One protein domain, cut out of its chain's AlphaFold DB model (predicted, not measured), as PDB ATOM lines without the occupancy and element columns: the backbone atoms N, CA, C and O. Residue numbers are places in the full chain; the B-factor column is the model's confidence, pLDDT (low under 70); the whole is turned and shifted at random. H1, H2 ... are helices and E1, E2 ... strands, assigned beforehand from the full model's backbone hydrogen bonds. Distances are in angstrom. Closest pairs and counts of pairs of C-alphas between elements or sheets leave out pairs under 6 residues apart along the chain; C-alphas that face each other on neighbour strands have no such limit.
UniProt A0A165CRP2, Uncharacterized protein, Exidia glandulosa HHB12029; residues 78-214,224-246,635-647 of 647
ATOM      1  N   THR A  78      -8.556  29.178  23.970       78.31
ATOM      2  CA  THR A  78      -8.144  28.270  22.899       78.31
ATOM      3  C   THR A  78      -8.657  26.861  23.070       78.31
ATOM      4  O   THR A  78      -8.504  26.090  22.143       78.31
ATOM      5  N   ARG A  79      -9.225  26.467  24.210       81.56
ATOM      6  CA  ARG A  79      -9.732  25.104  24.412       81.56
ATOM      7  C   ARG A  79     -11.080  25.152  25.105       81.56
ATOM      8  O   ARG A  79     -11.238  25.898  26.065       81.56
ATOM      9  N   VAL A  80     -12.046  24.386  24.609       84.75
ATOM     10  CA  VAL A  80     -13.398  24.298  25.180       84.75
ATOM     11  C   VAL A  80     -13.898  22.867  25.113       84.75
ATOM     12  O   VAL A  80     -13.719  22.207  24.093       84.75
ATOM     13  N   HIS A  81     -14.572  22.412  26.167       85.38
ATOM     14  CA  HIS A  81     -15.336  21.171  26.149       85.38
ATOM     15  C   HIS A  81     -16.822  21.447  26.357       85.38
ATOM     16  O   HIS A  81     -17.246  22.043  27.346       85.38
ATOM     17  N   VAL A  82     -17.625  20.982  25.407       84.44
ATOM     18  CA  VAL A  82     -19.082  20.937  25.480       84.44
ATOM     19  C   VAL A  82     -19.523  19.481  25.517       84.44
ATOM     20  O   VAL A  82     -19.212  18.736  24.595       84.44
ATOM     21  N   GLY A  83     -20.275  19.067  26.534       80.81
ATOM     22  CA  GLY A  83     -20.824  17.712  26.562       80.81
ATOM     23  C   GLY A  83     -20.577  16.935  27.843       80.81
ATOM     24  O   GLY A  83     -20.008  17.431  28.816       80.81
ATOM     25  N   SER A  84     -21.057  15.697  27.808       75.94
ATOM     26  CA  SER A  84     -20.838  14.679  28.829       75.94
ATOM     27  C   SER A  84     -19.451  14.048  28.691       75.94
ATOM     28  O   SER A  84     -18.900  13.960  27.596       75.94
ATOM     29  N   CYS A  85     -18.896  13.569  29.807       70.88
ATOM     30  CA  CYS A  85     -17.668  12.778  29.800       70.88
ATOM     31  C   CYS A  85     -17.988  11.292  29.573       70.88
ATOM     32  O   CYS A  85     -18.892  10.741  30.207       70.88
ATOM     33  N   SER A  86     -17.224  10.635  28.698       63.50
ATOM     34  CA  SER A  86     -17.388   9.223  28.320       63.50
ATOM     35  C   SER A  86     -16.991   8.217  29.402       63.50
ATOM     36  O   SER A  86     -17.339   7.043  29.285       63.50
ATOM     37  N   LEU A  87     -16.285   8.659  30.446       61.44
ATOM     38  CA  LEU A  87     -15.810   7.810  31.544       61.44
ATOM     39  C   LEU A  87     -16.786   7.706  32.724       61.44
ATOM     40  O   LEU A  87     -16.565   6.904  33.627       61.44
ATOM     41  N   SER A  88     -17.861   8.495  32.742       65.56
ATOM     42  CA  SER A  88     -18.763   8.551  33.893       65.56
ATOM     43  C   SER A  88     -19.920   7.557  33.765       65.56
ATOM     44  O   SER A  88     -20.557   7.445  32.716       65.56
ATOM     45  N   LEU A  89     -20.219   6.857  34.862       65.00
ATOM     46  CA  LEU A  89     -21.535   6.264  35.083       65.00
ATOM     47  C   LEU A  89     -22.449   7.364  35.611       65.00
ATOM     48  O   LEU A  89     -22.103   8.044  36.575       65.00
ATOM     49  N   TYR A  90     -23.595   7.542  34.967       70.75
ATOM     50  CA  TYR A  90     -24.563   8.562  35.347       70.75
ATOM     51  C   TYR A  90     -25.689   7.919  36.140       70.75
ATOM     52  O   TYR A  90     -26.129   6.807  35.814       70.75
ATOM     53  N   SER A  91     -26.185   8.617  37.164       74.00
ATOM     54  CA  SER A  91     -27.400   8.159  37.832       74.00
ATOM     55  C   SER A  91     -28.579   8.227  36.846       74.00
ATOM     56  O   SER A  91     -28.562   8.992  35.876       74.00
ATOM     57  N   GLY A  92     -29.589   7.371  37.025       72.25
ATOM     58  CA  GLY A  92     -30.700   7.255  36.076       72.25
ATOM     59  C   GLY A  92     -31.361   8.604  35.752       72.25
ATOM     60  O   GLY A  92     -31.970   9.233  36.616       72.25
ATOM     61  N   GLY A  93     -31.271   9.029  34.488       67.50
ATOM     62  CA  GLY A  93     -31.845  10.268  33.959       67.50
ATOM     63  C   GLY A  93     -30.903  11.479  33.948       67.50
ATOM     64  O   GLY A  93     -31.262  12.507  33.365       67.50
ATOM     65  N   GLU A  94     -29.714  11.409  34.557       72.06
ATOM     66  CA  GLU A  94     -28.738  12.511  34.552       72.06
ATOM     67  C   GLU A  94     -28.131  12.764  33.173       72.06
ATOM     68  O   GLU A  94     -28.019  13.924  32.764       72.06
ATOM     69  N   LEU A  95     -27.799  11.710  32.420       72.38
ATOM     70  CA  LEU A  95     -27.268  11.846  31.062       72.38
ATOM     71  C   LEU A  95     -28.327  12.484  30.158       72.38
ATOM     72  O   LEU A  95     -28.024  13.312  29.300       72.38
ATOM     73  N   THR A  96     -29.594  12.137  30.377       70.00
ATOM     74  CA  THR A  96     -30.734  12.711  29.656       70.00
ATOM     75  C   THR A  96     -30.991  14.180  30.019       70.00
ATOM     76  O   THR A  96     -31.258  14.981  29.125       70.00
ATOM     77  N   ARG A  97     -30.834  14.584  31.287       64.44
ATOM     78  CA  ARG A  97     -30.920  16.003  31.695       64.44
ATOM     79  C   ARG A  97     -29.743  16.834  31.178       64.44
ATOM     80  O   ARG A  97     -29.947  17.963  30.733       64.44
ATOM     81  N   GLY A  98     -28.532  16.272  31.170       62.16
ATOM     82  CA  GLY A  98     -27.329  16.929  30.648       62.16
ATOM     83  C   GLY A  98     -27.459  17.356  29.180       62.16
ATOM     84  O   GLY A  98     -27.016  18.445  28.814       62.16
ATOM     85  N   ARG A  99     -28.168  16.564  28.362       65.81
ATOM     86  CA  ARG A  99     -28.415  16.826  26.929       65.81
ATOM     87  C   ARG A  99     -29.099  18.158  26.616       65.81
ATOM     88  O   ARG A  99     -28.892  18.703  25.538       65.81
ATOM     89  N   ALA A 100     -29.959  18.666  27.499       53.75
ATOM     90  CA  ALA A 100     -30.670  19.919  27.244       53.75
ATOM     91  C   ALA A 100     -29.763  21.147  27.450       53.75
ATOM     92  O   ALA A 100     -29.921  22.166  26.778       53.75
ATOM     93  N   HIS A 101     -28.790  21.046  28.358       58.50
ATOM     94  CA  HIS A 101     -27.893  22.147  28.707       58.50
ATOM     95  C   HIS A 101     -26.743  22.326  27.711       58.50
ATOM     96  O   HIS A 101     -26.287  23.451  27.498       58.50
ATOM     97  N   THR A 102     -26.315  21.251  27.049       62.03
ATOM     98  CA  THR A 102     -25.171  21.250  26.125       62.03
ATOM     99  C   THR A 102     -25.357  22.150  24.899       62.03
ATOM    100  O   THR A 102     -24.373  22.655  24.361       62.03
ATOM    101  N   TRP A 103     -26.588  22.451  24.473       69.00
ATOM    102  CA  TRP A 103     -26.801  23.289  23.282       69.00
ATOM    103  C   TRP A 103     -26.612  24.783  23.492       69.00
ATOM    104  O   TRP A 103     -26.128  25.467  22.588       69.00
ATOM    105  N   ASN A 104     -26.965  25.292  24.671       70.12
ATOM    106  CA  ASN A 104     -26.634  26.670  25.035       70.12
ATOM    107  C   ASN A 104     -25.119  26.808  25.229       70.12
ATOM    108  O   ASN A 104     -24.533  27.809  24.814       70.12
ATOM    109  N   SER A 105     -24.473  25.765  25.758       75.75
ATOM    110  CA  SER A 105     -23.017  25.690  25.871       75.75
ATOM    111  C   SER A 105     -22.305  25.760  24.518       75.75
ATOM    112  O   SER A 105     -21.234  26.355  24.431       75.75
ATOM    113  N   LEU A 106     -22.901  25.221  23.446       80.75
ATOM    114  CA  LEU A 106     -22.306  25.257  22.107       80.75
ATOM    115  C   LEU A 106     -22.222  26.676  21.528       80.75
ATOM    116  O   LEU A 106     -21.228  27.020  20.896       80.75
ATOM    117  N   SER A 107     -23.225  27.523  21.780       83.75
ATOM    118  CA  SER A 107     -23.147  28.944  21.412       83.75
ATOM    119  C   SER A 107     -21.993  29.641  22.139       83.75
ATOM    120  O   SER A 107     -21.257  30.407  21.523       83.75
ATOM    121  N   GLY A 108     -21.790  29.326  23.424       80.88
ATOM    122  CA  GLY A 108     -20.645  29.819  24.191       80.88
ATOM    123  C   GLY A 108     -19.307  29.326  23.633       80.88
ATOM    124  O   GLY A 108     -18.369  30.107  23.515       80.88
ATOM    125  N   ALA A 109     -19.222  28.058  23.219       82.12
ATOM    126  CA  ALA A 109     -18.027  27.509  22.579       82.12
ATOM    127  C   ALA A 109     -17.702  28.203  21.248       82.12
ATOM    128  O   ALA A 109     -16.544  28.518  20.990       82.12
ATOM    129  N   LEU A 110     -18.718  28.493  20.431       87.19
ATOM    130  CA  LEU A 110     -18.560  29.254  19.191       87.19
ATOM    131  C   LEU A 110     -18.089  30.687  19.445       87.19
ATOM    132  O   LEU A 110     -17.236  31.193  18.720       87.19
ATOM    133  N   GLU A 111     -18.605  31.339  20.485       84.25
ATOM    134  CA  GLU A 111     -18.136  32.667  20.873       84.25
ATOM    135  C   GLU A 111     -16.664  32.623  21.308       84.25
ATOM    136  O   GLU A 111     -15.862  33.443  20.864       84.25
ATOM    137  N   VAL A 112     -16.280  31.620  22.100       80.75
ATOM    138  CA  VAL A 112     -14.887  31.385  22.505       80.75
ATOM    139  C   VAL A 112     -13.981  31.149  21.289       80.75
ATOM    140  O   VAL A 112     -12.950  31.810  21.168       80.75
ATOM    141  N   LEU A 113     -14.401  30.304  20.343       83.44
ATOM    142  CA  LEU A 113     -13.695  30.084  19.079       83.44
ATOM    143  C   LEU A 113     -13.515  31.378  18.280       83.44
ATOM    144  O   LEU A 113     -12.410  31.683  17.833       83.44
ATOM    145  N   SER A 114     -14.586  32.161  18.138       85.56
ATOM    146  CA  SER A 114     -14.556  33.417  17.385       85.56
ATOM    147  C   SER A 114     -13.602  34.447  17.999       85.56
ATOM    148  O   SER A 114     -12.965  35.199  17.268       85.56
ATOM    149  N   ARG A 115     -13.444  34.442  19.331       80.81
ATOM    150  CA  ARG A 115     -12.501  35.308  20.059       80.81
ATOM    151  C   ARG A 115     -11.053  34.836  19.948       80.81
ATOM    152  O   ARG A 115     -10.146  35.658  20.014       80.81
ATOM    153  N   GLY A 116     -10.829  33.532  19.788       77.44
ATOM    154  CA  GLY A 116      -9.504  32.973  19.514       77.44
ATOM    155  C   GLY A 116      -9.008  33.256  18.091       77.44
ATOM    156  O   GLY A 116      -7.822  33.082  17.807       77.44
ATOM    157  N   ARG A 117      -9.889  33.708  17.191       76.00
ATOM    158  CA  ARG A 117      -9.571  33.972  15.785       76.00
ATOM    159  C   ARG A 117      -8.531  35.091  15.667       76.00
ATOM    160  O   ARG A 117      -8.751  36.207  16.122       76.00
ATOM    161  N   GLY A 118      -7.399  34.786  15.033       72.69
ATOM    162  CA  GLY A 118      -6.281  35.721  14.853       72.69
ATOM    163  C   GLY A 118      -5.173  35.603  15.904       72.69
ATOM    164  O   GLY A 118      -4.125  36.220  15.741       72.69
ATOM    165  N   ALA A 119      -5.357  34.786  16.943       73.94
ATOM    166  CA  ALA A 119      -4.244  34.370  17.781       73.94
ATOM    167  C   ALA A 119      -3.369  33.361  17.021       73.94
ATOM    168  O   ALA A 119      -3.885  32.486  16.332       73.94
ATOM    169  N   GLU A 120      -2.049  33.423  17.201       77.69
ATOM    170  CA  GLU A 120      -1.121  32.405  16.672       77.69
ATOM    171  C   GLU A 120      -1.348  31.011  17.296       77.69
ATOM    172  O   GLU A 120      -0.783  30.011  16.858       77.69
ATOM    173  N   THR A 121      -2.173  30.929  18.340       77.38
ATOM    174  CA  THR A 121      -2.467  29.701  19.077       77.38
ATOM    175  C   THR A 121      -3.646  28.937  18.480       77.38
ATOM    176  O   THR A 121      -4.715  29.507  18.275       77.38
ATOM    177  N   LEU A 122      -3.479  27.623  18.314       81.81
ATOM    178  CA  LEU A 122      -4.518  26.704  17.842       81.81
ATOM    179  C   LEU A 122      -5.743  26.705  18.770       81.81
ATOM    180  O   LEU A 122      -5.614  26.519  19.982       81.81
ATOM    181  N   THR A 123      -6.930  26.883  18.191       85.88
ATOM    182  CA  THR A 123      -8.231  26.762  18.858       85.88
ATOM    183  C   THR A 123      -8.770  25.331  18.765       85.88
ATOM    184  O   THR A 123      -8.913  24.761  17.682       85.88
ATOM    185  N   GLY A 124      -9.069  24.750  19.918       88.25
ATOM    186  CA  GLY A 124      -9.518  23.391  20.146       88.25
ATOM    187  C   GLY A 124     -10.919  23.323  20.732       88.25
ATOM    188  O   GLY A 124     -11.214  23.969  21.737       88.25
ATOM    189  N   VAL A 125     -11.778  22.495  20.146       89.56
ATOM    190  CA  VAL A 125     -13.101  22.197  20.699       89.56
ATOM    191  C   VAL A 125     -13.280  20.702  20.826       89.56
ATOM    192  O   VAL A 125     -13.128  19.958  19.864       89.56
ATOM    193  N   PHE A 126     -13.659  20.279  22.021       90.12
ATOM    194  CA  PHE A 126     -14.214  18.968  22.276       90.12
ATOM    195  C   PHE A 126     -15.731  19.105  22.354       90.12
ATOM    196  O   PHE A 126     -16.247  19.890  23.153       90.12
ATOM    197  N   VAL A 127     -16.455  18.309  21.574       90.19
ATOM    198  CA  VAL A 127     -17.908  18.211  21.662       90.19
ATOM    199  C   VAL A 127     -18.334  16.755  21.813       90.19
ATOM    200  O   VAL A 127     -18.151  15.946  20.904       90.19
ATOM    201  N   SER A 128     -18.963  16.428  22.939       89.94
ATOM    202  CA  SER A 128     -19.721  15.189  23.096       89.94
ATOM    203  C   SER A 128     -21.214  15.479  23.024       89.94
ATOM    204  O   SER A 128     -21.729  16.338  23.743       89.94
ATOM    205  N   PHE A 129     -21.921  14.771  22.145       89.19
ATOM    206  CA  PHE A 129     -23.344  14.991  21.914       89.19
ATOM    207  C   PHE A 129     -24.086  13.680  21.655       89.19
ATOM    208  O   PHE A 129     -23.563  12.762  21.022       89.19
ATOM    209  N   ALA A 130     -25.330  13.614  22.124       86.94
ATOM    210  CA  ALA A 130     -26.194  12.476  21.860       86.94
ATOM    211  C   ALA A 130     -26.875  12.629  20.491       86.94
ATOM    212  O   ALA A 130     -27.367  13.715  20.177       86.94
ATOM    213  N   ALA A 131     -26.995  11.550  19.718       84.38
ATOM    214  CA  ALA A 131     -27.684  11.564  18.423       84.38
ATOM    215  C   ALA A 131     -29.095  12.196  18.458       84.38
ATOM    216  O   ALA A 131     -29.382  13.059  17.624       84.38
ATOM    217  N   PRO A 132     -29.966  11.913  19.456       82.00
ATOM    218  CA  PRO A 132     -31.303  12.509  19.510       82.00
ATOM    219  C   PRO A 132     -31.318  14.037  19.616       82.00
ATOM    220  O   PRO A 132     -32.346  14.668  19.373       82.00
ATOM    221  N   CYS A 133     -30.199  14.637  20.005       78.25
ATOM    222  CA  CYS A 133     -30.064  16.068  20.183       78.25
ATOM    223  C   CYS A 133     -29.776  16.797  18.848       78.25
ATOM    224  O   CYS A 133     -29.890  18.021  18.775       78.25
ATOM    225  N   LEU A 134     -29.473  16.059  17.775       80.88
ATOM    226  CA  LEU A 134     -29.216  16.588  16.431       80.88
ATOM    227  C   LEU A 134     -30.447  16.672  15.533       80.88
ATOM    228  O   LEU A 134     -30.335  16.959  14.355       80.88
ATOM    229  N   LYS A 135     -31.648  16.500  16.085       77.62
ATOM    230  CA  LYS A 135     -32.891  16.510  15.299       77.62
ATOM    231  C   LYS A 135     -33.312  17.890  14.783       77.62
ATOM    232  O   LYS A 135     -34.256  17.987  14.006       77.62
ATOM    233  N   THR A 136     -32.682  18.966  15.252       84.31
ATOM    234  CA  THR A 136     -33.035  20.337  14.866       84.31
ATOM    235  C   THR A 136     -31.997  20.909  13.900       84.31
ATOM    236  O   THR A 136     -30.815  20.883  14.238       84.31
ATOM    237  N   PRO A 137     -32.393  21.543  12.778       87.75
ATOM    238  CA  PRO A 137     -31.446  22.161  11.840       87.75
ATOM    239  C   PRO A 137     -30.464  23.140  12.500       87.75
ATOM    240  O   PRO A 137     -29.309  23.255  12.104       87.75
ATOM    241  N   SER A 138     -30.897  23.831  13.558       88.06
ATOM    242  CA  SER A 138     -30.066  24.773  14.309       88.06
ATOM    243  C   SER A 138     -28.900  24.116  15.057       88.06
ATOM    244  O   SER A 138     -27.853  24.750  15.185       88.06
ATOM    245  N   SER A 139     -29.040  22.884  15.561       86.31
ATOM    246  CA  SER A 139     -27.949  22.193  16.265       86.31
ATOM    247  C   SER A 139     -26.900  21.667  15.290       86.31
ATOM    248  O   SER A 139     -25.708  21.862  15.524       86.31
ATOM    249  N   ILE A 140     -27.344  21.128  14.153       89.62
ATOM    250  CA  ILE A 140     -26.491  20.741  13.024       89.62
ATOM    251  C   ILE A 140     -25.666  21.938  12.539       89.62
ATOM    252  O   ILE A 140     -24.440  21.871  12.550       89.62
ATOM    253  N   ILE A 141     -26.310  23.072  12.228       91.75
ATOM    254  CA  ILE A 141     -25.625  24.289  11.753       91.75
ATOM    255  C   ILE A 141     -24.562  24.765  12.751       91.75
ATOM    256  O   ILE A 141     -23.475  25.187  12.358       91.75
ATOM    257  N   ARG A 142     -24.836  24.689  14.059       91.75
ATOM    258  CA  ARG A 142     -23.847  25.080  15.074       91.75
ATOM    259  C   ARG A 142     -22.645  24.137  15.105       91.75
ATOM    260  O   ARG A 142     -21.531  24.622  15.274       91.75
ATOM    261  N   LEU A 143     -22.837  22.829  14.937       92.38
ATOM    262  CA  LEU A 143     -21.722  21.878  14.871       92.38
ATOM    263  C   LEU A 143     -20.921  22.005  13.579       92.38
ATOM    264  O   LEU A 143     -19.695  21.986  13.640       92.38
ATOM    265  N   GLN A 144     -21.586  22.227  12.445       94.31
ATOM    266  CA  GLN A 144     -20.916  22.583  11.194       94.31
ATOM    267  C   GLN A 144     -20.068  23.852  11.375       94.31
ATOM    268  O   GLN A 144     -18.934  23.920  10.912       94.31
ATOM    269  N   HIS A 145     -20.582  24.848  12.106       93.12
ATOM    270  CA  HIS A 145     -19.837  26.069  12.409       93.12
ATOM    271  C   HIS A 145     -18.641  25.815  13.343       93.12
ATOM    272  O   HIS A 145     -17.571  26.369  13.108       93.12
ATOM    273  N   VAL A 146     -18.775  24.937  14.348       93.19
ATOM    274  CA  VAL A 146     -17.639  24.497  15.183       93.19
ATOM    275  C   VAL A 146     -16.573  23.826  14.324       93.19
ATOM    276  O   VAL A 146     -15.398  24.153  14.456       93.19
ATOM    277  N   LEU A 147     -16.979  22.919  13.435       94.12
ATOM    278  CA  LEU A 147     -16.077  22.214  12.530       94.12
ATOM    279  C   LEU A 147     -15.350  23.187  11.588       94.12
ATOM    280  O   LEU A 147     -14.152  23.047  11.369       94.12
ATOM    281  N   ARG A 148     -16.055  24.202  11.076       93.56
ATOM    282  CA  ARG A 148     -15.505  25.212  10.163       93.56
ATOM    283  C   ARG A 148     -14.511  26.166  10.830       93.56
ATOM    284  O   ARG A 148     -13.531  26.549  10.193       93.56
ATOM    285  N   GLU A 149     -14.785  26.587  12.063       91.38
ATOM    286  CA  GLU A 149     -13.992  27.602  12.776       91.38
ATOM    287  C   GLU A 149     -12.901  27.009  13.682       91.38
ATOM    288  O   GLU A 149     -11.953  27.706  14.048       91.38
ATOM    289  N   GLY A 150     -13.022  25.739  14.073       90.94
ATOM    290  CA  GLY A 150     -12.043  25.061  14.913       90.94
ATOM    291  C   GLY A 150     -10.796  24.642  14.135       90.94
ATOM    292  O   GLY A 150     -10.887  24.031  13.075       90.94
ATOM    293  N   THR A 151      -9.611  24.901  14.696       92.25
ATOM    294  CA  THR A 151      -8.358  24.324  14.163       92.25
ATOM    295  C   THR A 151      -8.137  22.891  14.649       92.25
ATOM    296  O   THR A 151      -7.531  22.072  13.963       92.25
ATOM    297  N   ILE A 152      -8.649  22.575  15.835       92.69
ATOM    298  CA  ILE A 152      -8.551  21.281  16.492       92.69
ATOM    299  C   ILE A 152      -9.969  20.903  16.933       92.69
ATOM    300  O   ILE A 152     -10.575  21.599  17.742       92.69
ATOM    301  N   VAL A 153     -10.536  19.824  16.407       93.31
ATOM    302  CA  VAL A 153     -11.920  19.442  16.712       93.31
ATOM    303  C   VAL A 153     -11.978  17.978  17.107       93.31
ATOM    304  O   VAL A 153     -11.520  17.112  16.367       93.31
ATOM    305  N   LYS A 154     -12.560  17.709  18.276       92.81
ATOM    306  CA  LYS A 154     -12.856  16.370  18.771       92.81
ATOM    307  C   LYS A 154     -14.358  16.185  18.912       92.81
ATOM    308  O   LYS A 154     -15.001  16.919  19.656       92.81
ATOM    309  N   PHE A 155     -14.897  15.170  18.253       93.56
ATOM    310  CA  PHE A 155     -16.284  14.759  18.372       93.56
ATOM    311  C   PHE A 155     -16.399  13.398  19.046       93.56
ATOM    312  O   PHE A 155     -15.744  12.430  18.659       93.56
ATOM    313  N   VAL A 156     -17.282  13.324  20.038       92.00
ATOM    314  CA  VAL A 156     -17.669  12.077  20.701       92.00
ATOM    315  C   VAL A 156     -19.179  11.919  20.566       92.00
ATOM    316  O   VAL A 156     -19.920  12.272  21.493       92.00
ATOM    317  N   PRO A 157     -19.655  11.477  19.390       92.25
ATOM    318  CA  PRO A 157     -21.069  11.267  19.166       92.25
ATOM    319  C   PRO A 157     -21.499   9.948  19.821       92.25
ATOM    320  O   PRO A 157     -20.798   8.938  19.732       92.25
ATOM    321  N   TYR A 158     -22.626   9.960  20.527       90.75
ATOM    322  CA  TYR A 158     -23.065   8.815  21.322       90.75
ATOM    323  C   TYR A 158     -24.570   8.593  21.257       90.75
ATOM    324  O   TYR A 158     -25.348   9.496  20.950       90.75
ATOM    325  N   ASP A 159     -24.978   7.381  21.602       88.50
ATOM    326  CA  ASP A 159     -26.327   7.115  22.081       88.50
ATOM    327  C   ASP A 159     -26.278   6.823  23.585       88.50
ATOM    328  O   ASP A 159     -25.211   6.699  24.186       88.50
ATOM    329  N   SER A 160     -27.424   6.796  24.241       86.19
ATOM    330  CA  SER A 160     -27.527   6.454  25.653       86.19
ATOM    331  C   SER A 160     -28.146   5.085  25.817       86.19
ATOM    332  O   SER A 160     -29.190   4.805  25.232       86.19
ATOM    333  N   PHE A 161     -27.582   4.284  26.706       83.00
ATOM    334  CA  PHE A 161     -28.203   3.048  27.143       83.00
ATOM    335  C   PHE A 161     -28.340   3.032  28.665       83.00
ATOM    336  O   PHE A 161     -27.436   3.456  29.388       83.00
ATOM    337  N   THR A 162     -29.476   2.533  29.149       83.44
ATOM    338  CA  THR A 162     -29.713   2.330  30.579       83.44
ATOM    339  C   THR A 162     -29.321   0.908  30.947       83.44
ATOM    340  O   THR A 162     -29.993  -0.053  30.578       83.44
ATOM    341  N   MET A 163     -28.236   0.775  31.702       82.69
ATOM    342  CA  MET A 163     -27.738  -0.497  32.198       82.69
ATOM    343  C   MET A 163     -28.318  -0.805  33.578       82.69
ATOM    344  O   MET A 163     -28.378   0.050  34.463       82.69
ATOM    345  N   ARG A 164     -28.718  -2.062  33.766       83.44
ATOM    346  CA  ARG A 164     -29.152  -2.604  35.052       83.44
ATOM    347  C   ARG A 164     -27.942  -3.209  35.766       83.44
ATOM    348  O   ARG A 164     -27.464  -4.261  35.360       83.44
ATOM    349  N   ILE A 165     -27.465  -2.560  36.822       81.06
ATOM    350  CA  ILE A 165     -26.337  -3.013  37.643       81.06
ATOM    351  C   ILE A 165     -26.893  -3.615  38.933       81.06
ATOM    352  O   ILE A 165     -27.606  -2.946  39.674       81.06
ATOM    353  N   SER A 166     -26.594  -4.881  39.216       77.25
ATOM    354  CA  SER A 166     -26.856  -5.468  40.533       77.25
ATOM    355  C   SER A 166     -25.690  -5.160  41.464       77.25
ATOM    356  O   SER A 166     -24.566  -5.577  41.187       77.25
ATOM    357  N   SER A 167     -25.949  -4.449  42.560       77.62
ATOM    358  CA  SER A 167     -24.957  -4.243  43.612       77.62
ATOM    359  C   SER A 167     -24.627  -5.583  44.286       77.62
ATOM    360  O   SER A 167     -25.555  -6.270  44.733       77.62
ATOM    361  N   PRO A 168     -23.340  -5.967  44.377       72.25
ATOM    362  CA  PRO A 168     -22.938  -7.227  44.995       72.25
ATOM    363  C   PRO A 168     -23.211  -7.261  46.506       72.25
ATOM    364  O   PRO A 168     -23.463  -8.332  47.045       72.25
ATOM    365  N   GLU A 169     -23.215  -6.111  47.185       75.75
ATOM    366  CA  GLU A 169     -23.304  -6.044  48.652       75.75
ATOM    367  C   GLU A 169     -24.725  -6.251  49.197       75.75
ATOM    368  O   GLU A 169     -24.902  -6.745  50.306       75.75
ATOM    369  N   ASN A 170     -25.756  -5.863  48.443       81.94
ATOM    370  CA  ASN A 170     -27.144  -5.865  48.930       81.94
ATOM    371  C   ASN A 170     -28.170  -6.373  47.906       81.94
ATOM    372  O   ASN A 170     -29.373  -6.293  48.154       81.94
ATOM    373  N   GLY A 171     -27.726  -6.840  46.734       81.81
ATOM    374  CA  GLY A 171     -28.607  -7.272  45.645       81.81
ATOM    375  C   GLY A 171     -29.466  -6.150  45.050       81.81
ATOM    376  O   GLY A 171     -30.334  -6.416  44.214       81.81
ATOM    377  N   ARG A 172     -29.255  -4.887  45.456       85.25
ATOM    378  CA  ARG A 172     -30.022  -3.745  44.958       85.25
ATOM    379  C   ARG A 172     -29.710  -3.537  43.489       85.25
ATOM    380  O   ARG A 172     -28.557  -3.474  43.073       85.25
ATOM    381  N   ILE A 173     -30.767  -3.373  42.710       81.88
ATOM    382  CA  ILE A 173     -30.664  -3.030  41.302       81.88
ATOM    383  C   ILE A 173     -30.531  -1.513  41.187       81.88
ATOM    384  O   ILE A 173     -31.421  -0.770  41.604       81.88
ATOM    385  N   ILE A 174     -29.419  -1.064  40.620       81.69
ATOM    386  CA  ILE A 174     -29.152   0.325  40.267       81.69
ATOM    387  C   ILE A 174     -29.286   0.439  38.749       81.69
ATOM    388  O   ILE A 174     -28.724  -0.360  38.002       81.69
ATOM    389  N   TYR A 175     -30.046   1.427  38.289       80.75
ATOM    390  CA  TYR A 175     -30.088   1.789  36.878       80.75
ATOM    391  C   TYR A 175     -29.079   2.906  36.650       80.75
ATOM    392  O   TYR A 175     -29.225   3.992  37.212       80.75
ATOM    393  N   ALA A 176     -28.059   2.619  35.850       81.31
ATOM    394  CA  ALA A 176     -27.062   3.595  35.440       81.31
ATOM    395  C   ALA A 176     -27.258   3.919  33.958       81.31
ATOM    396  O   ALA A 176     -27.475   3.019  33.147       81.31
ATOM    397  N   GLU A 177     -27.178   5.194  33.596       81.06
ATOM    398  CA  GLU A 177     -27.088   5.599  32.193       81.06
ATOM    399  C   GLU A 177     -25.617   5.596  31.762       81.06
ATOM    400  O   GLU A 177     -24.731   6.051  32.493       81.06
ATOM    401  N   ARG A 178     -25.356   5.089  30.556       80.88
ATOM    402  CA  ARG A 178     -24.025   5.064  29.950       80.88
ATOM    403  C   ARG A 178     -24.085   5.520  28.497       80.88
ATOM    404  O   ARG A 178     -25.073   5.285  27.802       80.88
ATOM    405  N   MET A 179     -23.008   6.153  28.044       85.50
ATOM    406  CA  MET A 179     -22.781   6.426  26.627       85.50
ATOM    407  C   MET A 179     -22.504   5.113  25.883       85.50
ATOM    408  O   MET A 179     -21.662   4.319  26.304       85.50
ATOM    409  N   SER A 180     -23.210   4.895  24.784       86.06
ATOM    410  CA  SER A 180     -23.106   3.739  23.901       86.06
ATOM    411  C   SER A 180     -22.827   4.184  22.463       86.06
ATOM    412  O   SER A 180     -22.915   5.367  22.115       86.06
ATOM    413  N   SER A 181     -22.467   3.219  21.615       86.12
ATOM    414  CA  SER A 181     -22.333   3.450  20.178       86.12
ATOM    415  C   SER A 181     -23.697   3.759  19.552       86.12
ATOM    416  O   SER A 181     -24.700   3.109  19.874       86.12
ATOM    417  N   MET A 182     -23.710   4.733  18.643       88.81
ATOM    418  CA  MET A 182     -24.906   5.141  17.907       88.81
ATOM    419  C   MET A 182     -25.469   4.019  17.036       88.81
ATOM    420  O   MET A 182     -24.776   3.068  16.663       88.81
ATOM    421  N   SER A 183     -26.754   4.143  16.704       88.88
ATOM    422  CA  SER A 183     -27.353   3.340  15.644       88.88
ATOM    423  C   SER A 183     -26.804   3.760  14.271       88.88
ATOM    424  O   SER A 183     -26.371   4.898  14.090       88.88
ATOM    425  N   ASP A 184     -26.842   2.846  13.297       89.75
ATOM    426  CA  ASP A 184     -26.455   3.121  11.902       89.75
ATOM    427  C   ASP A 184     -27.283   4.279  11.310       89.75
ATOM    428  O   ASP A 184     -26.748   5.220  10.735       89.75
ATOM    429  N   PHE A 185     -28.596   4.276  11.560       90.25
ATOM    430  CA  PHE A 185     -29.510   5.318  11.086       90.25
ATOM    431  C   PHE A 185     -29.168   6.709  11.639       90.25
ATOM    432  O   PHE A 185     -29.135   7.694  10.895       90.25
ATOM    433  N   ASP A 186     -28.896   6.786  12.943       90.56
ATOM    434  CA  ASP A 186     -28.486   8.037  13.572       90.56
ATOM    435  C   ASP A 186     -27.138   8.495  13.017       90.56
ATOM    436  O   ASP A 186     -26.996   9.654  12.641       90.56
ATOM    437  N   TRP A 187     -26.164   7.588  12.900       92.44
ATOM    438  CA  TRP A 187     -24.852   7.918  12.352       92.44
ATOM    439  C   TRP A 187     -24.926   8.456  10.928       92.44
ATOM    440  O   TRP A 187     -24.317   9.484  10.668       92.44
ATOM    441  N   ILE A 188     -25.680   7.817  10.030       91.12
ATOM    442  CA  ILE A 188     -25.835   8.284   8.644       91.12
ATOM    443  C   ILE A 188     -26.345   9.727   8.626       91.12
ATOM    444  O   ILE A 188     -25.787  10.562   7.919       91.12
ATOM    445  N   SER A 189     -27.355  10.032   9.446       88.56
ATOM    446  CA  SER A 189     -27.923  11.383   9.541       88.56
ATOM    447  C   SER A 189     -26.888  12.384  10.065       88.56
ATOM    448  O   SER A 189     -26.624  13.406   9.438       88.56
ATOM    449  N   VAL A 190     -26.230  12.055  11.181       88.31
ATOM    450  CA  VAL A 190     -25.191  12.888  11.806       88.31
ATOM    451  C   VAL A 190     -24.020  13.125  10.857       88.31
ATOM    452  O   VAL A 190     -23.519  14.244  10.755       88.31
ATOM    453  N   ALA A 191     -23.569  12.080  10.172       91.06
ATOM    454  CA  ALA A 191     -22.374  12.128   9.360       91.06
ATOM    455  C   ALA A 191     -22.601  12.892   8.056       91.06
ATOM    456  O   ALA A 191     -21.806  13.781   7.752       91.06
ATOM    457  N   ALA A 192     -23.710  12.617   7.360       89.19
ATOM    458  CA  ALA A 192     -24.091  13.332   6.145       89.19
ATOM    459  C   ALA A 192     -24.301  14.832   6.400       89.19
ATOM    460  O   ALA A 192     -23.959  15.670   5.572       89.19
ATOM    461  N   GLU A 193     -24.852  15.196   7.558       90.06
ATOM    462  CA  GLU A 193     -25.166  16.592   7.839       90.06
ATOM    463  C   GLU A 193     -23.973  17.361   8.416       90.06
ATOM    464  O   GLU A 193     -23.733  18.499   8.024       90.06
ATOM    465  N   ILE A 194     -23.191  16.785   9.331       92.19
ATOM    466  CA  ILE A 194     -22.119  17.526  10.018       92.19
ATOM    467  C   ILE A 194     -20.787  17.389   9.291       92.19
ATOM    468  O   ILE A 194     -20.119  18.395   9.047       92.19
ATOM    469  N   PHE A 195     -20.382  16.162   8.958       93.62
ATOM    470  CA  PHE A 195     -19.038  15.909   8.438       93.62
ATOM    471  C   PHE A 195     -18.891  16.251   6.965       93.62
ATOM    472  O   PHE A 195     -17.770  16.504   6.543       93.62
ATOM    473  N   CYS A 196     -19.980  16.367   6.209       95.06
ATOM    474  CA  CYS A 196     -19.944  16.768   4.799       95.06
ATOM    475  C   CYS A 196     -19.917  18.294   4.599       95.06
ATOM    476  O   CYS A 196     -20.153  18.794   3.503       95.06
ATOM    477  N   SER A 197     -19.626  19.064   5.655       95.06
ATOM    478  CA  SER A 197     -19.418  20.516   5.584       95.06
ATOM    479  C   SER A 197     -17.938  20.877   5.425       95.06
ATOM    480  O   SER A 197     -17.086  20.228   6.032       95.06
ATOM    481  N   PRO A 198     -17.596  21.940   4.673       96.31
ATOM    482  CA  PRO A 198     -16.206  22.319   4.446       96.31
ATOM    483  C   PRO A 198     -15.567  22.891   5.719       96.31
ATOM    484  O   PRO A 198     -16.172  23.695   6.434       96.31
ATOM    485  N   ALA A 199     -14.305  22.532   5.961       96.44
ATOM    486  CA  ALA A 199     -13.545  22.960   7.136       96.44
ATOM    487  C   ALA A 199     -12.111  23.384   6.766       96.44
ATOM    488  O   ALA A 199     -11.142  22.712   7.119       96.44
ATOM    489  N   PRO A 200     -11.932  24.499   6.034       95.62
ATOM    490  CA  PRO A 200     -10.639  24.845   5.441       95.62
ATOM    491  C   PRO A 200      -9.539  25.135   6.473       95.62
ATOM    492  O   PRO A 200      -8.365  24.931   6.173       95.62
ATOM    493  N   GLY A 201      -9.898  25.606   7.674       93.75
ATOM    494  CA  GLY A 201      -8.960  25.904   8.763       93.75
ATOM    495  C   GLY A 201      -8.682  24.735   9.715       93.75
ATOM    496  O   GLY A 201      -7.855  24.876  10.615       93.75
ATOM    497  N   LEU A 202      -9.360  23.598   9.539       95.62
ATOM    498  CA  LEU A 202      -9.218  22.440  10.414       95.62
ATOM    499  C   LEU A 202      -7.858  21.778  10.194       95.62
ATOM    500  O   LEU A 202      -7.532  21.406   9.074       95.62
ATOM    501  N   GLN A 203      -7.078  21.601  11.258       95.12
ATOM    502  CA  GLN A 203      -5.761  20.956  11.232       95.12
ATOM    503  C   GLN A 203      -5.773  19.573  11.880       95.12
ATOM    504  O   GLN A 203      -5.085  18.663  11.402       95.12
ATOM    505  N   ILE A 204      -6.554  19.408  12.954       94.19
ATOM    506  CA  ILE A 204      -6.674  18.155  13.701       94.19
ATOM    507  C   ILE A 204      -8.148  17.782  13.856       94.19
ATOM    508  O   ILE A 204      -8.913  18.541  14.446       94.19
ATOM    509  N   LEU A 205      -8.517  16.593  13.383       95.50
ATOM    510  CA  LEU A 205      -9.847  16.012  13.548       95.50
ATOM    511  C   LEU A 205      -9.763  14.734  14.386       95.50
ATOM    512  O   LEU A 205      -9.026  13.812  14.047       95.50
ATOM    513  N   GLU A 206     -10.536  14.648  15.460       94.56
ATOM    514  CA  GLU A 206     -10.728  13.421  16.227       94.56
ATOM    515  C   GLU A 206     -12.212  13.072  16.270       94.56
ATOM    516  O   GLU A 206     -13.039  13.890  16.660       94.56
ATOM    517  N   ILE A 207     -12.562  11.852  15.878       94.06
ATOM    518  CA  ILE A 207     -13.914  11.319  16.009       94.06
ATOM    519  C   ILE A 207     -13.803   9.998  16.755       94.06
ATOM    520  O   ILE A 207     -13.133   9.070  16.302       94.06
ATOM    521  N   SER A 208     -14.444   9.922  17.918       91.62
ATOM    522  CA  SER A 208     -14.397   8.744  18.777       91.62
ATOM    523  C   SER A 208     -15.799   8.328  19.181       91.62
ATOM    524  O   SER A 208     -16.451   9.011  19.966       91.62
ATOM    525  N   VAL A 209     -16.248   7.176  18.697       90.19
ATOM    526  CA  VAL A 209     -17.518   6.584  19.123       90.19
ATOM    527  C   VAL A 209     -17.288   5.798  20.419       90.19
ATOM    528  O   VAL A 209     -16.386   4.954  20.456       90.19
ATOM    529  N   PRO A 210     -18.063   6.048  21.495       86.19
ATOM    530  CA  PRO A 210     -17.913   5.320  22.746       86.19
ATOM    531  C   PRO A 210     -18.021   3.813  22.545       86.19
ATOM    532  O   PRO A 210     -18.936   3.306  21.890       86.19
ATOM    533  N   ARG A 211     -17.075   3.097  23.145       77.69
ATOM    534  CA  ARG A 211     -17.065   1.639  23.179       77.69
ATOM    535  C   ARG A 211     -17.891   1.169  24.356       77.69
ATOM    536  O   ARG A 211     -17.729   1.676  25.466       77.69
ATOM    537  N   ASP A 212     -18.728   0.170  24.120       72.25
ATOM    538  CA  ASP A 212     -19.314  -0.575  25.220       72.25
ATOM    539  C   ASP A 212     -18.394  -1.772  25.544       72.25
ATOM    540  O   ASP A 212     -18.287  -2.697  24.732       72.25
ATOM    541  N   PRO A 213     -17.692  -1.764  26.692       62.03
ATOM    542  CA  PRO A 213     -16.775  -2.840  27.068       62.03
ATOM    543  C   PRO A 213     -17.496  -4.179  27.282       62.03
ATOM    544  O   PRO A 213     -16.893  -5.242  27.136       62.03
ATOM    545  N   TRP A 214     -18.804  -4.155  27.548       60.66
ATOM    546  CA  TRP A 214     -19.615  -5.354  27.771       60.66
ATOM    547  C   TRP A 214     -20.106  -5.992  26.466       60.66
ATOM    548  O   TRP A 214     -20.612  -7.114  26.471       60.66
ATOM    549  N   PRO A 224     -21.491  -1.765  10.808       89.31
ATOM    550  CA  PRO A 224     -20.417  -0.865  11.177       89.31
ATOM    551  C   PRO A 224     -20.735   0.556  10.706       89.31
ATOM    552  O   PRO A 224     -21.283   0.752   9.623       89.31
ATOM    553  N   LEU A 225     -20.361   1.547  11.511       93.06
ATOM    554  CA  LEU A 225     -20.488   2.955  11.144       93.06
ATOM    555  C   LEU A 225     -19.408   3.278  10.111       93.06
ATOM    556  O   LEU A 225     -18.240   3.036  10.390       93.06
ATOM    557  N   VAL A 226     -19.763   3.798   8.936       95.50
ATOM    558  CA  VAL A 226     -18.802   4.097   7.854       95.50
ATOM    559  C   VAL A 226     -18.660   5.604   7.683       95.50
ATOM    560  O   VAL A 226     -19.657   6.325   7.718       95.50
ATOM    561  N   MET A 227     -17.433   6.094   7.510       95.94
ATOM    562  CA  MET A 227     -17.191   7.507   7.219       95.94
ATOM    563  C   MET A 227     -17.715   7.869   5.813       95.94
ATOM    564  O   MET A 227     -17.371   7.156   4.866       95.94
ATOM    565  N   PRO A 228     -18.501   8.951   5.643       95.75
ATOM    566  CA  PRO A 228     -19.004   9.365   4.331       95.75
ATOM    567  C   PRO A 228     -17.889   9.723   3.340       95.75
ATOM    568  O   PRO A 228     -16.844  10.254   3.735       95.75
ATOM    569  N   GLU A 229     -18.117   9.487   2.048       95.62
ATOM    570  CA  GLU A 229     -17.127   9.795   1.003       95.62
ATOM    571  C   GLU A 229     -16.920  11.302   0.809       95.62
ATOM    572  O   GLU A 229     -15.809  11.774   0.575       95.62
ATOM    573  N   ASP A 230     -17.988  12.070   0.988       96.06
ATOM    574  CA  ASP A 230     -18.057  13.524   0.891       96.06
ATOM    575  C   ASP A 230     -17.684  14.237   2.201       96.06
ATOM    576  O   ASP A 230     -17.944  15.429   2.368       96.06
ATOM    577  N   THR A 231     -17.019  13.536   3.125       96.56
ATOM    578  CA  THR A 231     -16.425  14.139   4.324       96.56
ATOM    579  C   THR A 231     -15.578  15.357   3.941       96.56
ATOM    580  O   THR A 231     -14.692  15.275   3.091       96.56
ATOM    581  N   LEU A 232     -15.853  16.494   4.580       96.44
ATOM    582  CA  LEU A 232     -15.289  17.817   4.306       96.44
ATOM    583  C   LEU A 232     -15.459  18.276   2.849       96.44
ATOM    584  O   LEU A 232     -14.613  18.993   2.320       96.44
ATOM    585  N   VAL A 233     -16.544  17.859   2.189       96.44
ATOM    586  CA  VAL A 233     -16.804  18.090   0.754       96.44
ATOM    587  C   VAL A 233     -15.704  17.473  -0.133       96.44
ATOM    588  O   VAL A 233     -15.484  17.887  -1.267       96.44
ATOM    589  N   GLY A 234     -14.960  16.493   0.392       95.12
ATOM    590  CA  GLY A 234     -13.795  15.906  -0.270       95.12
ATOM    591  C   GLY A 234     -12.547  16.802  -0.289       95.12
ATOM    592  O   GLY A 234     -11.531  16.404  -0.860       95.12
ATOM    593  N   GLU A 235     -12.571  17.981   0.342       94.94
ATOM    594  CA  GLU A 235     -11.433  18.901   0.394       94.94
ATOM    595  C   GLU A 235     -10.587  18.680   1.654       94.94
ATOM    596  O   GLU A 235     -11.088  18.640   2.775       94.94
ATOM    597  N   CYS A 236      -9.265  18.582   1.489       93.06
ATOM    598  CA  CYS A 236      -8.358  18.369   2.619       93.06
ATOM    599  C   CYS A 236      -8.110  19.630   3.462       93.06
ATOM    600  O   CYS A 236      -7.795  19.527   4.647       93.06
ATOM    601  N   GLY A 237      -8.202  20.822   2.863       95.00
ATOM    602  CA  GLY A 237      -7.876  22.088   3.523       95.00
ATOM    603  C   GLY A 237      -6.525  22.055   4.259       95.00
ATOM    604  O   GLY A 237      -5.483  21.652   3.722       95.00
ATOM    605  N   GLN A 238      -6.537  22.478   5.523       96.69
ATOM    606  CA  GLN A 238      -5.372  22.427   6.410       96.69
ATOM    607  C   GLN A 238      -5.253  21.124   7.215       96.69
ATOM    608  O   GLN A 238      -4.362  21.031   8.058       96.69
ATOM    609  N   LEU A 239      -6.083  20.105   6.958       97.00
ATOM    610  CA  LEU A 239      -6.124  18.901   7.784       97.00
ATOM    611  C   LEU A 239      -4.810  18.121   7.651       97.00
ATOM    612  O   LEU A 239      -4.384  17.780   6.545       97.00
ATOM    613  N   ARG A 240      -4.142  17.862   8.780       96.50
ATOM    614  CA  ARG A 240      -2.866  17.120   8.843       96.50
ATOM    615  C   ARG A 240      -2.916  15.932   9.787       96.50
ATOM    616  O   ARG A 240      -2.183  14.966   9.577       96.50
ATOM    617  N   VAL A 241      -3.767  15.983  10.807       94.88
ATOM    618  CA  VAL A 241      -3.896  14.917  11.800       94.88
ATOM    619  C   VAL A 241      -5.346  14.462  11.868       94.88
ATOM    620  O   VAL A 241      -6.236  15.277  12.092       94.88
ATOM    621  N   CYS A 242      -5.583  13.162  11.715       95.94
ATOM    622  CA  CYS A 242      -6.903  12.580  11.935       95.94
ATOM    623  C   CYS A 242      -6.829  11.390  12.894       95.94
ATOM    624  O   CYS A 242      -5.891  10.589  12.861       95.94
ATOM    625  N   ARG A 243      -7.826  11.283  13.768       94.56
ATOM    626  CA  ARG A 243      -8.005  10.199  14.731       94.56
ATOM    627  C   ARG A 243      -9.416   9.670  14.609       94.56
ATOM    628  O   ARG A 243     -10.368  10.417  14.802       94.56
ATOM    629  N   LEU A 244      -9.541   8.396  14.280       95.00
ATOM    630  CA  LEU A 244     -10.824   7.778  14.005       95.00
ATOM    631  C   LEU A 244     -10.965   6.514  14.850       95.00
ATOM    632  O   LEU A 244     -10.229   5.547  14.653       95.00
ATOM    633  N   SER A 245     -11.903   6.532  15.800       92.44
ATOM    634  CA  SER A 245     -12.251   5.379  16.632       92.44
ATOM    635  C   SER A 245     -13.711   5.005  16.484       92.44
ATOM    636  O   SER A 245     -14.604   5.840  16.632       92.44
ATOM    637  N   GLY A 246     -13.947   3.721  16.254       90.88
ATOM    638  CA  GLY A 246     -15.281   3.145  16.194       90.88
ATOM    639  C   GLY A 246     -16.043   3.388  14.901       90.88
ATOM    640  O   GLY A 246     -17.239   3.122  14.850       90.88
ATOM    641  N   MET A 635      -7.607  19.334  30.978       47.06
ATOM    642  CA  MET A 635      -7.760  20.789  31.040       47.06
ATOM    643  C   MET A 635      -8.652  21.357  29.917       47.06
ATOM    644  O   MET A 635      -8.589  22.553  29.621       47.06
ATOM    645  N   PHE A 636      -9.507  20.550  29.281       50.38
ATOM    646  CA  PHE A 636     -10.606  21.132  28.549       50.38
ATOM    647  C   PHE A 636     -11.597  21.761  29.515       50.38
ATOM    648  O   PHE A 636     -12.154  21.190  30.448       50.38
ATOM    649  N   ASP A 637     -11.826  23.006  29.195       50.25
ATOM    650  CA  ASP A 637     -12.677  23.946  29.854       50.25
ATOM    651  C   ASP A 637     -14.147  23.574  29.637       50.25
ATOM    652  O   ASP A 637     -14.776  23.981  28.660       50.25
ATOM    653  N   HIS A 638     -14.670  22.737  30.540       52.38
ATOM    654  CA  HIS A 638     -16.057  22.272  30.532       52.38
ATOM    655  C   HIS A 638     -17.044  23.449  30.623       52.38
ATOM    656  O   HIS A 638     -17.037  24.213  31.592       52.38
ATOM    657  N   ILE A 639     -17.943  23.558  29.641       50.09
ATOM    658  CA  ILE A 639     -19.106  24.453  29.675       50.09
ATOM    659  C   ILE A 639     -20.351  23.644  30.046       50.09
ATOM    660  O   ILE A 639     -20.997  23.028  29.194       50.09
ATOM    661  N   GLY A 640     -20.722  23.687  31.324       50.50
ATOM    662  CA  GLY A 640     -21.922  23.037  31.852       50.50
ATOM    663  C   GLY A 640     -21.708  22.509  33.271       50.50
ATOM    664  O   GLY A 640     -20.595  22.600  33.792       50.50
ATOM    665  N   PRO A 641     -22.756  21.978  33.925       41.66
ATOM    666  CA  PRO A 641     -22.591  21.306  35.207       41.66
ATOM    667  C   PRO A 641     -21.682  20.084  35.034       41.66
ATOM    668  O   PRO A 641     -21.929  19.241  34.170       41.66
ATOM    669  N   LEU A 642     -20.632  19.989  35.855       48.84
ATOM    670  CA  LEU A 642     -19.882  18.743  35.999       48.84
ATOM    671  C   LEU A 642     -20.830  17.682  36.579       48.84
ATOM    672  O   LEU A 642     -21.604  18.017  37.482       48.84
ATOM    673  N   PRO A 643     -20.795  16.430  36.093       48.59
ATOM    674  CA  PRO A 643     -21.557  15.366  36.726       48.59
ATOM    675  C   PRO A 643     -21.135  15.263  38.193       48.59
ATOM    676  O   PRO A 643     -19.943  15.210  38.504       48.59
ATOM    677  N   SER A 644     -22.105  15.279  39.107       44.38
ATOM    678  CA  SER A 644     -21.842  14.975  40.509       44.38
ATOM    679  C   SER A 644     -21.360  13.533  40.579       44.38
ATOM    680  O   SER A 644     -22.129  12.613  40.316       44.38
ATOM    681  N   SER A 645     -20.086  13.325  40.913       38.19
ATOM    682  CA  SER A 645     -19.551  12.001  41.224       38.19
ATOM    683  C   SER A 645     -20.126  11.547  42.569       38.19
ATOM    684  O   SER A 645     -19.474  11.647  43.606       38.19
ATOM    685  N   SER A 646     -21.395  11.159  42.576       34.56
ATOM    686  CA  SER A 646     -22.079  10.581  43.728       34.56
ATOM    687  C   SER A 646     -22.506   9.163  43.371       34.56
ATOM    688  O   SER A 646     -23.690   8.904  43.155       34.56
ATOM    689  N   LEU A 647     -21.521   8.276  43.262       35.62
ATOM    690  CA  LEU A 647     -21.691   6.830  43.352       35.62
ATOM    691  C   LEU A 647     -20.599   6.279  44.260       35.62
ATOM    692  O   LEU A 647     -19.420   6.607  43.995       35.62
TER     693      LEU A 647
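This is residues 78 to 214, 224 to 246 and 635 to 647 of the 647 residues of an uncharacterized protein of Exidia glandulosa HHB12029 (UniProt A0A165CRP2). A twisted sheet of mostly parallel strands has the long helix H1 packed on it, over E2 and E4, with H3 touching H1 and H4 touching H3 in turn while both only graze the sheet, and the hairpin of E3 and E4 reaches out as a long arm whose tip, residues 167 to 172, sticks out. An unnamed last stretch, residues 635 to 647, passes by E1 and H1. The printed part has 173 residues, with five named helices and six named strands in the order E1 H1 E2 H2 H3 E3 E4 H4 E5 H5 E6. The class is mixed, helices and strands, and the sheet is branched, with E4 antiparallel to E3 and the other neighbour pairs parallel. The whole is compact, with a radius of gyration of the C-alphas of 16.8 A, yet elongated in outline, spanning 57 by 33 by 28 A.

E1, residues 79 to 82, is an edge strand, parallel to E2, residues 124 to 130, at 7 degrees, with N 80 and O 124 3.0 A apart. On the other side of E2 is E3, residues 152 to 166, parallel to it at 35 degrees, with N 127 and O 154 2.8 A apart. The pairing of E3 is staggered: its residues 152 to 155 pair with E5, residues 204 to 208, and its residues 159 to 166 with E4, residues 173 to 180. E3 and E4 form an antiparallel hairpin at 157 degrees, with N 163 and O 176 2.8 A apart. E3 and E5 are parallel at 13 degrees, with N 155 and O 206 2.8 A apart. E5 and the edge strand E6, residues 241 to 245, are parallel at 2 degrees, with N 205 and O 241 2.9 A apart. H1, residues 94 to 116, is on the sheet at a height of 8.2 A, over E2 and E4, and runs along the strands, at 23 degrees to E2 on the local plane. H1 touches H3, residues 137 to 149, at a steep tilt of 42 degrees, the same way, the closest C-alphas being those of Leu 110 and Val 146, 6.3 A apart. H3 touches H4, residues 184 to 195, at a steep tilt of 52 degrees, with its residues 140 to 144 alone; the closest C-alphas are those of Gln 144 and Ile 194, 5.3 A apart. H3 and H4 only graze the sheet, as does H2, residues 131 to 134. H4 touches H2, with the closest C-alphas those of Ala 131 and Asp 186, 6.1 A apart. H4 only just touches H5, residues 231 to 234, with 3 pairs of C-alphas within 8 A, the closest those of Phe 195 and Thr 231 at 5.2 A; H5 is not on the sheet. E1, H1, E2 and E2, H2 H3, E3 are strand-helix-strand units, parallel neighbour strands with helices between, each with a right-handed crossover. Every O i to N i+4 pair is within hydrogen-bond range in H3 and H4, and 14 of 19 are in H1; H2 and H5 are too short for such a pair.

E1 begins at C-alpha 79, (-9.732, 25.104, 24.412). H1 is 31.9 A long, with a kink of 46 degrees near residue 101. E2 is 20.0 A long and H3 18.3 A. E3 is 40.4 A long and bends by 59 degrees at residue 162, reaching C-alpha 166 at (-26.856, -5.468, 40.533). E4 is 20.1 A and H4 15.2 A long. E6 ends at C-alpha 245, (-12.251, 5.379, 16.632).

The C-alphas farthest apart, of Gly 118 and Asn 170, are 57.7 A apart. Residues 215 to 223 are cut out, with 17.2 A between C-alphas 214 and 224, and residues 247 to 634, with 24.3 A between C-alphas 246 and 635. The link from E1 to H1, of 11 residues, is long. The mean pLDDT of the printed part is 81.9; it is under 70 at residues 86 to 89, 93, 97 to 103, 213 to 214 and 635 to 647.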